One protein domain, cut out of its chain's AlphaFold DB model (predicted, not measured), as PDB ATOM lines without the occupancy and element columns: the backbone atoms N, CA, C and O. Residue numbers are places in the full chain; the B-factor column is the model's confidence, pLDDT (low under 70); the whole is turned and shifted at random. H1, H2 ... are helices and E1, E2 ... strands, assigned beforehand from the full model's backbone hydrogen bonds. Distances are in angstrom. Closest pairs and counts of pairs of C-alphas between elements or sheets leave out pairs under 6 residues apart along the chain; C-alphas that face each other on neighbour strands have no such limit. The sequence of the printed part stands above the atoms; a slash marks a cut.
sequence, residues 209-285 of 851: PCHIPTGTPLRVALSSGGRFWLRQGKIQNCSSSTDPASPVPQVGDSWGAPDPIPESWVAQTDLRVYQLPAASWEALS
ATOM      1  N   PRO A 209      64.731  49.766-184.554       81.25
ATOM      2  CA  PRO A 209      63.682  48.762-184.439       81.25
ATOM      3  C   PRO A 209      64.297  47.359-184.347       81.25
ATOM      4  O   PRO A 209      65.113  46.972-185.180       81.25
ATOM      5  N   CYS A 210      63.862  46.590-183.357       82.88
ATOM      6  CA  CYS A 210      64.215  45.196-183.128       82.88
ATOM      7  C   CYS A 210      62.950  44.325-183.221       82.88
ATOM      8  O   CYS A 210      61.862  44.740-182.805       82.88
ATOM      9  N   HIS A 211      63.097  43.122-183.776       84.31
ATOM     10  CA  HIS A 211      62.037  42.124-183.886       84.31
ATOM     11  C   HIS A 211      62.432  40.877-183.095       84.31
ATOM     12  O   HIS A 211      63.468  40.274-183.377       84.31
ATOM     13  N   ILE A 212      61.606  40.492-182.126       83.31
ATOM     14  CA  ILE A 212      61.840  39.344-181.248       83.31
ATOM     15  C   ILE A 212      60.744  38.313-181.548       83.31
ATOM     16  O   ILE A 212      59.578  38.595-181.271       83.31
ATOM     17  N   PRO A 213      61.070  37.146-182.131       82.88
ATOM     18  CA  PRO A 213      60.061  36.162-182.500       82.88
ATOM     19  C   PRO A 213      59.463  35.462-181.271       82.88
ATOM     20  O   PRO A 213      60.123  35.285-180.239       82.88
ATOM     21  N   THR A 214      58.213  35.032-181.420       84.44
ATOM     22  CA  THR A 214      57.423  34.303-180.421       84.44
ATOM     23  C   THR A 214      58.213  33.144-179.800       84.44
ATOM     24  O   THR A 214      58.903  32.396-180.491       84.44
ATOM     25  N   GLY A 215      58.104  32.977-178.482       76.62
ATOM     26  CA  GLY A 215      58.742  31.903-177.719       76.62
ATOM     27  C   GLY A 215      60.205  32.148-177.336       76.62
ATOM     28  O   GLY A 215      60.760  31.355-176.578       76.62
ATOM     29  N   THR A 216      60.844  33.231-177.794       83.25
ATOM     30  CA  THR A 216      62.225  33.533-177.380       83.25
ATOM     31  C   THR A 216      62.291  34.209-175.998       83.25
ATOM     32  O   THR A 216      61.488  35.102-175.702       83.25
ATOM     33  N   PRO A 217      63.236  33.808-175.120       82.50
ATOM     34  CA  PRO A 217      63.462  34.466-173.836       82.50
ATOM     35  C   PRO A 217      64.169  35.814-174.034       82.50
ATOM     36  O   PRO A 217      65.217  35.896-174.686       82.50
ATOM     37  N   LEU A 218      63.623  36.879-173.438       80.12
ATOM     38  CA  LEU A 218      64.046  38.257-173.719       80.12
ATOM     39  C   LEU A 218      65.519  38.510-173.362       80.12
ATOM     40  O   LEU A 218      66.197  39.236-174.084       80.12
ATOM     41  N   ARG A 219      66.050  37.862-172.314       76.31
ATOM     42  CA  ARG A 219      67.468  37.971-171.915       76.31
ATOM     43  C   ARG A 219      68.444  37.538-173.018       76.31
ATOM     44  O   ARG A 219      69.537  38.084-173.115       76.31
ATOM     45  N   VAL A 220      68.065  36.555-173.839       71.06
ATOM     46  CA  VAL A 220      68.916  36.031-174.923       71.06
ATOM     47  C   VAL A 220      68.802  36.916-176.164       71.06
ATOM     48  O   VAL A 220      69.818  37.273-176.761       71.06
ATOM     49  N   ALA A 221      67.577  37.329-176.509       68.00
ATOM     50  CA  ALA A 221      67.306  38.203-177.650       68.00
ATOM     51  C   ALA A 221      67.886  39.624-177.488       68.00
ATOM     52  O   ALA A 221      68.234  40.258-178.480       68.00
ATOM     53  N   LEU A 222      68.006  40.117-176.250       70.19
ATOM     54  CA  LEU A 222      68.379  41.501-175.922       70.19
ATOM     55  C   LEU A 222      69.763  41.622-175.255       70.19
ATOM     56  O   LEU A 222      69.997  42.506-174.432       70.19
ATOM     57  N   SER A 223      70.695  40.733-175.607       59.75
ATOM     58  CA  SER A 223      72.057  40.692-175.045       59.75
ATOM     59  C   SER A 223      72.940  41.904-175.400       59.75
ATOM     60  O   SER A 223      73.962  42.133-174.752       59.75
ATOM     61  N   SER A 224      72.549  42.719-176.385       60.78
ATOM     62  CA  SER A 224      73.173  44.011-176.680       60.78
ATOM     63  C   SER A 224      72.678  45.091-175.706       60.78
ATOM     64  O   SER A 224      71.545  45.562-175.784       60.78
ATOM     65  N   GLY A 225      73.544  45.497-174.772       68.94
ATOM     66  CA  GLY A 225      73.204  46.434-173.696       68.94
ATOM     67  C   GLY A 225      72.572  47.752-174.172       68.94
ATOM     68  O   GLY A 225      73.097  48.453-175.041       68.94
ATOM     69  N   GLY A 226      71.444  48.108-173.562       78.25
ATOM     70  CA  GLY A 226      70.656  49.293-173.887       78.25
ATOM     71  C   GLY A 226      69.336  49.312-173.123       78.25
ATOM     72  O   GLY A 226      69.112  48.474-172.243       78.25
ATOM     73  N   ARG A 227      68.464  50.262-173.470       85.50
ATOM     74  CA  ARG A 227      67.091  50.342-172.954       85.50
ATOM     75  C   ARG A 227      66.090  50.140-174.090       85.50
ATOM     76  O   ARG A 227      66.334  50.546-175.227       85.50
ATOM     77  N   PHE A 228      64.990  49.476-173.778       85.69
ATOM     78  CA  PHE A 228      64.034  48.915-174.723       85.69
ATOM     79  C   PHE A 228      62.628  49.431-174.432       85.69
ATOM     80  O   PHE A 228      62.270  49.583-173.269       85.69
ATOM     81  N   TRP A 229      61.840  49.679-175.480       87.25
ATOM     82  CA  TRP A 229      60.440  50.104-175.385       87.25
ATOM     83  C   TRP A 229      59.541  49.216-176.248       87.25
ATOM     84  O   TRP A 229      59.831  49.004-177.431       87.25
ATOM     85  N   LEU A 230      58.430  48.726-175.688       84.12
ATOM     86  CA  LEU A 230      57.511  47.819-176.384       84.12
ATOM     87  C   LEU A 230      56.605  48.617-177.325       84.12
ATOM     88  O   LEU A 230      55.822  49.449-176.869       84.12
ATOM     89  N   ARG A 231      56.684  48.344-178.631       80.19
ATOM     90  CA  ARG A 231      55.786  48.917-179.646       80.19
ATOM     91  C   ARG A 231      54.558  48.041-179.873       80.19
ATOM     92  O   ARG A 231      53.464  48.570-180.022       80.19
ATOM     93  N   GLN A 232      54.739  46.722-179.921       79.06
ATOM     94  CA  GLN A 232      53.679  45.766-180.251       79.06
ATOM     95  C   GLN A 232      54.023  44.376-179.712       79.06
ATOM     96  O   GLN A 232      55.201  44.021-179.628       79.06
ATOM     97  N   GLY A 233      52.988  43.597-179.400       77.25
ATOM     98  CA  GLY A 233      53.084  42.232-178.888       77.25
ATOM     99  C   GLY A 233      52.856  42.126-177.378       77.25
ATOM    100  O   GLY A 233      52.635  43.129-176.698       77.25
ATOM    101  N   LYS A 234      52.874  40.897-176.852       81.31
ATOM    102  CA  LYS A 234      52.708  40.601-175.420       81.31
ATOM    103  C   LYS A 234      53.883  39.792-174.890       81.31
ATOM    104  O   LYS A 234      54.288  38.800-175.491       81.31
ATOM    105  N   ILE A 235      54.400  40.197-173.738       82.56
ATOM    106  CA  ILE A 235      55.393  39.436-172.977       82.56
ATOM    107  C   ILE A 235      54.630  38.544-171.986       82.56
ATOM    108  O   ILE A 235      53.607  38.949-171.439       82.56
ATOM    109  N   GLN A 236      55.114  37.327-171.753       83.38
ATOM    110  CA  GLN A 236      54.616  36.425-170.719       83.38
ATOM    111  C   GLN A 236      55.699  36.230-169.654       83.38
ATOM    112  O   GLN A 236      56.879  36.084-169.971       83.38
ATOM    113  N   ASN A 237      55.289  36.223-168.385       80.69
ATOM    114  CA  ASN A 237      56.153  35.867-167.265       80.69
ATOM    115  C   ASN A 237      55.960  34.376-166.937       80.69
ATOM    116  O   ASN A 237      54.859  33.956-166.583       80.69
ATOM    117  N   CYS A 238      57.024  33.590-167.076       69.19
ATOM    118  CA  CYS A 238      57.043  32.136-166.913       69.19
ATOM    119  C   CYS A 238      57.639  31.682-165.561       69.19
ATOM    120  O   CYS A 238      58.072  30.539-165.435       69.19
ATOM    121  N   SER A 239      57.710  32.561-164.554       63.81
ATOM    122  CA  SER A 239      58.356  32.270-163.265       63.81
ATOM    123  C   SER A 239      57.605  31.218-162.436       63.81
ATOM    124  O   SER A 239      56.507  31.481-161.935       63.81
ATOM    125  N   SER A 240      58.225  30.062-162.197       53.09
ATOM    126  CA  SER A 240      57.770  29.085-161.205       53.09
ATOM    127  C   SER A 240      58.417  29.348-159.839       53.09
ATOM    128  O   SER A 240      59.552  28.939-159.603       53.09
ATOM    129  N   SER A 241      57.650  29.957-158.928       51.53
ATOM    130  CA  SER A 241      57.959  30.229-157.506       51.53
ATOM    131  C   SER A 241      59.077  31.239-157.177       51.53
ATOM    132  O   SER A 241      60.164  31.213-157.738       51.53
ATOM    133  N   THR A 242      58.813  32.056-156.146       46.31
ATOM    134  CA  THR A 242      59.793  32.867-155.384       46.31
ATOM    135  C   THR A 242      60.479  34.048-156.090       46.31
ATOM    136  O   THR A 242      61.687  34.207-156.007       46.31
ATOM    137  N   ASP A 243      59.686  34.960-156.657       47.81
ATOM    138  CA  ASP A 243      60.037  36.394-156.701       47.81
ATOM    139  C   ASP A 243      58.742  37.238-156.674       47.81
ATOM    140  O   ASP A 243      57.728  36.799-157.237       47.81
ATOM    141  N   PRO A 244      58.695  38.410-156.006       48.22
ATOM    142  CA  PRO A 244      57.517  39.270-156.034       48.22
ATOM    143  C   PRO A 244      57.296  39.797-157.456       48.22
ATOM    144  O   PRO A 244      58.230  40.226-158.125       48.22
ATOM    145  N   ALA A 245      56.049  39.739-157.928       51.47
ATOM    146  CA  ALA A 245      55.710  39.895-159.340       51.47
ATOM    147  C   ALA A 245      56.133  41.253-159.940       51.47
ATOM    148  O   ALA A 245      55.378  42.226-159.895       51.47
ATOM    149  N   SER A 246      57.307  41.289-160.576       58.44
ATOM    150  CA  SER A 246      57.716  42.390-161.451       58.44
ATOM    151  C   SER A 246      56.670  42.573-162.557       58.44
ATOM    152  O   SER A 246      56.365  41.600-163.261       58.44
ATOM    153  N   PRO A 247      56.094  43.780-162.721       69.62
ATOM    154  CA  PRO A 247      55.051  44.016-163.705       69.62
ATOM    155  C   PRO A 247      55.597  43.777-165.112       69.62
ATOM    156  O   PRO A 247      56.671  44.253-165.474       69.62
ATOM    157  N   VAL A 248      54.845  43.015-165.903       77.94
ATOM    158  CA  VAL A 248      55.174  42.767-167.308       77.94
ATOM    159  C   VAL A 248      54.977  44.072-168.097       77.94
ATOM    160  O   VAL A 248      53.902  44.663-167.962       77.94
ATOM    161  N   PRO A 249      55.949  44.519-168.921       76.88
ATOM    162  CA  PRO A 249      55.840  45.776-169.656       76.88
ATOM    163  C   PRO A 249      54.651  45.759-170.616       76.88
ATOM    164  O   PRO A 249      54.463  44.794-171.365       76.88
ATOM    165  N   GLN A 250      53.871  46.837-170.631       78.50
ATOM    166  CA  GLN A 250      52.838  47.068-171.635       78.50
ATOM    167  C   GLN A 250      53.377  47.935-172.782       78.50
ATOM    168  O   GLN A 250      54.509  48.421-172.763       78.50
ATOM    169  N   VAL A 251      52.576  48.095-173.839       75.75
ATOM    170  CA  VAL A 251      52.954  48.917-174.997       75.75
ATOM    171  C   VAL A 251      53.198  50.361-174.547       75.75
ATOM    172  O   VAL A 251      52.311  51.008-173.996       75.75
ATOM    173  N   GLY A 252      54.404  50.866-174.810       71.00
ATOM    174  CA  GLY A 252      54.870  52.189-174.392       71.00
ATOM    175  C   GLY A 252      55.763  52.212-173.144       71.00
ATOM    176  O   GLY A 252      56.437  53.229-172.953       71.00
ATOM    177  N   ASP A 253      55.821  51.133-172.355       79.88
ATOM    178  CA  ASP A 253      56.698  51.006-171.178       79.88
ATOM    179  C   ASP A 253      58.153  50.691-171.566       79.88
ATOM    180  O   ASP A 253      58.423  50.220-172.679       79.88
ATOM    181  N   SER A 254      59.091  50.938-170.636       82.88
ATOM    182  CA  SER A 254      60.537  50.778-170.843       82.88
ATOM    183  C   SER A 254      61.208  49.788-169.880       82.88
ATOM    184  O   SER A 254      60.885  49.754-168.696       82.88
ATOM    185  N   TRP A 255      62.169  48.995-170.372       83.12
ATOM    186  CA  TRP A 255      62.979  48.057-169.570       83.12
ATOM    187  C   TRP A 255      64.411  47.921-170.106       83.12
ATOM    188  O   TRP A 255      64.727  48.380-171.204       83.12
ATOM    189  N   GLY A 256      65.286  47.269-169.341       77.56
ATOM    190  CA  GLY A 256      66.719  47.169-169.630       77.56
ATOM    191  C   GLY A 256      67.527  48.218-168.867       77.56
ATOM    192  O   GLY A 256      67.041  48.794-167.897       77.56
ATOM    193  N   ALA A 257      68.764  48.465-169.305       68.88
ATOM    194  CA  ALA A 257      69.784  49.148-168.508       68.88
ATOM    195  C   ALA A 257      69.283  50.468-167.859       68.88
ATOM    196  O   ALA A 257      68.618  51.272-168.525       68.88
ATOM    197  N   PRO A 258      69.599  50.731-166.574       65.31
ATOM    198  CA  PRO A 258      70.459  49.941-165.681       65.31
ATOM    199  C   PRO A 258      69.788  48.694-165.072       65.31
ATOM    200  O   PRO A 258      70.458  47.922-164.392       65.31
ATOM    201  N   ASP A 259      68.493  48.487-165.310       76.81
ATOM    202  CA  ASP A 259      67.695  47.454-164.648       76.81
ATOM    203  C   ASP A 259      67.946  46.061-165.276       76.81
ATOM    204  O   ASP A 259      67.951  45.934-166.509       76.81
ATOM    205  N   PRO A 260      68.158  44.993-164.478       72.62
ATOM    206  CA  PRO A 260      68.377  43.648-165.005       72.62
ATOM    207  C   PRO A 260      67.095  43.086-165.634       72.62
ATOM    208  O   PRO A 260      66.019  43.142-165.042       72.62
ATOM    209  N   ILE A 261      67.210  42.506-166.833       78.25
ATOM    210  CA  ILE A 261      66.080  41.870-167.531       78.25
ATOM    211  C   ILE A 261      65.754  40.531-166.836       78.25
ATOM    212  O   ILE A 261      66.633  39.662-166.813       78.25
ATOM    213  N   PRO A 262      64.528  40.321-166.311       78.69
ATOM    214  CA  PRO A 262      64.168  39.079-165.628       78.69
ATOM    215  C   PRO A 262      64.304  37.845-166.526       78.69
ATOM    216  O   PRO A 262      63.881  37.849-167.682       78.69
ATOM    217  N   GLU A 263      64.846  36.755-165.977       71.25
ATOM    218  CA  GLU A 263      65.054  35.508-166.733       71.25
ATOM    219  C   GLU A 263      63.742  34.845-167.175       71.25
ATOM    220  O   GLU A 263      63.715  34.092-168.145       71.25
ATOM    221  N   SER A 264      62.648  35.143-166.474       76.44
ATOM    222  CA  SER A 264      61.334  34.545-166.686       76.44
ATOM    223  C   SER A 264      60.513  35.185-167.810       76.44
ATOM    224  O   SER A 264      59.416  34.705-168.093       76.44
ATOM    225  N   TRP A 265      60.986  36.266-168.440       84.69
ATOM    226  CA  TRP A 265      60.246  36.954-169.502       84.69
ATOM    227  C   TRP A 265      60.475  36.310-170.874       84.69
ATOM    228  O   TRP A 265      61.594  36.277-171.393       84.69
ATOM    229  N   VAL A 266      59.383  35.856-171.490       83.31
ATOM    230  CA  VAL A 266      59.350  35.217-172.814       83.31
ATOM    231  C   VAL A 266      58.370  35.962-173.723       83.31
ATOM    232  O   VAL A 266      57.327  36.436-173.274       83.31
ATOM    233  N   ALA A 267      58.690  36.074-175.011       83.50
ATOM    234  CA  ALA A 267      57.785  36.626-176.015       83.50
ATOM    235  C   ALA A 267      56.548  35.718-176.200       83.50
ATOM    236  O   ALA A 267      56.679  34.599-176.692       83.50
ATOM    237  N   GLN A 268      55.348  36.172-175.817       84.38
ATOM    238  CA  GLN A 268      54.093  35.423-176.024       84.38
ATOM    239  C   GLN A 268      53.606  35.516-177.478       84.38
ATOM    240  O   GLN A 268      52.937  34.618-177.982       84.38
ATOM    241  N   THR A 269      53.938  36.623-178.134       84.12
ATOM    242  CA  THR A 269      53.717  36.896-179.555       84.12
ATOM    243  C   THR A 269      55.001  37.479-180.134       84.12
ATOM    244  O   THR A 269      55.903  37.841-179.377       84.12
ATOM    245  N   ASP A 270      55.059  37.668-181.450       83.56
ATOM    246  CA  ASP A 270      56.147  38.418-182.071       83.56
ATOM    247  C   ASP A 270      56.157  39.841-181.495       83.56
ATOM    248  O   ASP A 270      55.146  40.552-181.531       83.56
ATOM    249  N   LEU A 271      57.277  40.229-180.881       82.31
ATOM    250  CA  LEU A 271      57.434  41.542-180.269       82.31
ATOM    251  C   LEU A 271      58.151  42.467-181.238       82.31
ATOM    252  O   LEU A 271      59.225  42.150-181.759       82.31
ATOM    253  N   ARG A 272      57.606  43.670-181.385       84.94
ATOM    254  CA  ARG A 272      58.326  44.788-181.990       84.94
ATOM    255  C   ARG A 272      58.730  45.740-180.885       84.94
ATOM    256  O   ARG A 272      57.896  46.208-180.110       84.94
ATOM    257  N   VAL A 273      60.023  46.013-180.819       85.12
ATOM    258  CA  VAL A 273      60.661  46.757-179.735       85.12
ATOM    259  C   VAL A 273      61.538  47.831-180.362       85.12
ATOM    260  O   VAL A 273      62.186  47.571-181.372       85.12
ATOM    261  N   TYR A 274      61.590  49.031-179.790       86.50
ATOM    262  CA  TYR A 274      62.673  49.959-180.116       86.50
ATOM    263  C   TYR A 274      63.780  49.855-179.072       86.50
ATOM    264  O   TYR A 274      63.513  49.921-177.873       86.50
ATOM    265  N   GLN A 275      65.015  49.709-179.540       86.50
ATOM    266  CA  GLN A 275      66.228  49.700-178.733       86.50
ATOM    267  C   GLN A 275      66.933  51.052-178.840       86.50
ATOM    268  O   GLN A 275      67.176  51.543-179.945       86.50
ATOM    269  N   LEU A 276      67.323  51.605-177.693       85.25
ATOM    270  CA  LEU A 276      68.272  52.704-177.584       85.25
ATOM    271  C   LEU A 276      69.592  52.159-176.993       85.25
ATOM    272  O   LEU A 276      69.562  51.588-175.897       85.25
ATOM    273  N   PRO A 277      70.745  52.306-177.677       84.06
ATOM    274  CA  PRO A 277      72.039  51.846-177.170       84.06
ATOM    275  C   PRO A 277      72.413  52.484-175.827       84.06
ATOM    276  O   PRO A 277      72.083  53.645-175.582       84.06
ATOM    277  N   ALA A 278      73.162  51.763-174.983       77.38
ATOM    278  CA  ALA A 278      73.544  52.230-173.644       77.38
ATOM    279  C   ALA A 278      74.185  53.638-173.625       77.38
ATOM    280  O   ALA A 278      73.806  54.467-172.802       77.38
ATOM    281  N   ALA A 279      75.069  53.955-174.578       76.69
ATOM    282  CA  ALA A 279      75.709  55.274-174.672       76.69
ATOM    283  C   ALA A 279      74.717  56.422-174.977       76.69
ATOM    284  O   ALA A 279      74.810  57.503-174.392       76.69
ATOM    285  N   SER A 280      73.727  56.194-175.848       80.69
ATOM    286  CA  SER A 280      72.657  57.173-176.106       80.69
ATOM    287  C   SER A 280      71.659  57.237-174.942       80.69
ATOM    288  O   SER A 280      71.104  58.301-174.667       80.69
ATOM    289  N   TRP A 281      71.468  56.132-174.210       81.44
ATOM    290  CA  TRP A 281      70.672  56.107-172.984       81.44
ATOM    291  C   TRP A 281      71.307  56.912-171.844       81.44
ATOM    292  O   TRP A 281      70.579  57.628-171.169       81.44
ATOM    293  N   GLU A 282      72.629  56.897-171.650       79.12
ATOM    294  CA  GLU A 282      73.299  57.777-170.670       79.12
ATOM    295  C   GLU A 282      73.053  59.265-170.970       79.12
ATOM    296  O   GLU A 282      72.703  60.047-170.082       79.12
ATOM    297  N   ALA A 283      73.146  59.664-172.241       79.19
ATOM    298  CA  ALA A 283      72.849  61.033-172.656       79.19
ATOM    299  C   ALA A 283      71.364  61.410-172.464       79.19
ATOM    300  O   ALA A 283      71.054  62.553-172.113       79.19
ATOM    301  N   LEU A 284      70.441  60.466-172.678       81.62
ATOM    302  CA  LEU A 284      69.003  60.669-172.488       81.62
ATOM    303  C   LEU A 284      68.609  60.676-171.002       81.62
ATOM    304  O   LEU A 284      67.812  61.514-170.578       81.62
ATOM    305  N   SER A 285      69.192  59.794-170.191       77.25
ATOM    306  CA  SER A 285      68.888  59.656-168.767       77.25
ATOM    307  C   SER A 285      69.351  60.871-167.964       77.25
ATOM    308  O   SER A 285      68.647  61.268-167.038       77.25
TER     309      SER A 285
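Overview. This is residues 209 to 285 of the 851 residues of the protein "Toxin RTX-I translocation ATP-binding protein" of Leptolyngbya sp. O-77 (UniProt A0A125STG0). A strongly twisted sheet of four strands, E1, E6, E2 and E4, has a small two-strand ribbon, E3 and E5, at the end where E2 ends and E6 begins, and helix H2 at the opposite end. The short helix H1 sits near E5, and the long loop of residues 238 to 253 reaches the end of the longest axis opposite H2. The printed part has 77 residues, with two named helices and six named strands in the order E1 H1 E2 E3 E4 E5 E6 H2; the larger sheet runs E1, E6, E2, E4, and both sheets are antiparallel. The class is mixed, helices and strands, and the whole is compact, with a radius of gyration of the C-alphas of 12.1 A and spans of 37 by 25 by 21 A.

Along the chain. E1, residues 209 to 212, begins at C-alpha 209 (63.682, 48.762, -184.439) and is 10.1 A long. H1 is residues 218 to 221. E2, residues 226 to 232, is 18.5 A long. E3 is residues 235 to 237, E4 residues 254 to 256 and E5 residues 265 to 267. E6, residues 271 to 277, is 18.1 A long. H2, residues 278 to 285, is 10.0 A long and ends at C-alpha 285 (68.888, 59.656, -168.767).

Arrangement. In the larger sheet E1 and E4 are edge strands. E1 and E6 are antiparallel at 131 degrees, with N 210 and O 273 2.8 A apart. E6 and E2 are antiparallel at 154 degrees, with N 229 and O 274 2.9 A apart. E2 and E4 are antiparallel at 139 degrees, with N 228 and O 255 2.8 A apart. E1, H1 and E2 form a split strand-helix-strand unit, two strands of one sheet that follow each other among the strands with a helix between them in the chain and another strand, E6, between them in the sheet, and its crossover is right-handed. H2 is on this sheet at a height of 6.2 A, over none of its strands, but only just: 2 of its C-alphas fall on E2. The closest C-alphas of H2 and E2 are those of Ala 278 and Gly 226, 4.1 A apart. H1 only grazes the sheet; its closest C-alpha to E5 is that of Leu 218, 5.7 A from Val 266. E3 and E5 are antiparallel at 143 degrees, with N 236 and O 266 2.8 A apart. H1 and H2 are apart. In H2 every O i to N i+4 pair is within hydrogen-bond range; H1 is too short for such a pair.

Size, cuts and confidence. The two C-alphas farthest apart, of Ser 241 and Ala 283, are 37.4 A apart. The printed part has no cut. The link from E3 to E4 is long, with 16 residues. Mean pLDDT of the printed part is 76.2; residues 221, 223 to 225, 238 to 247 and 257 to 258 are under 70.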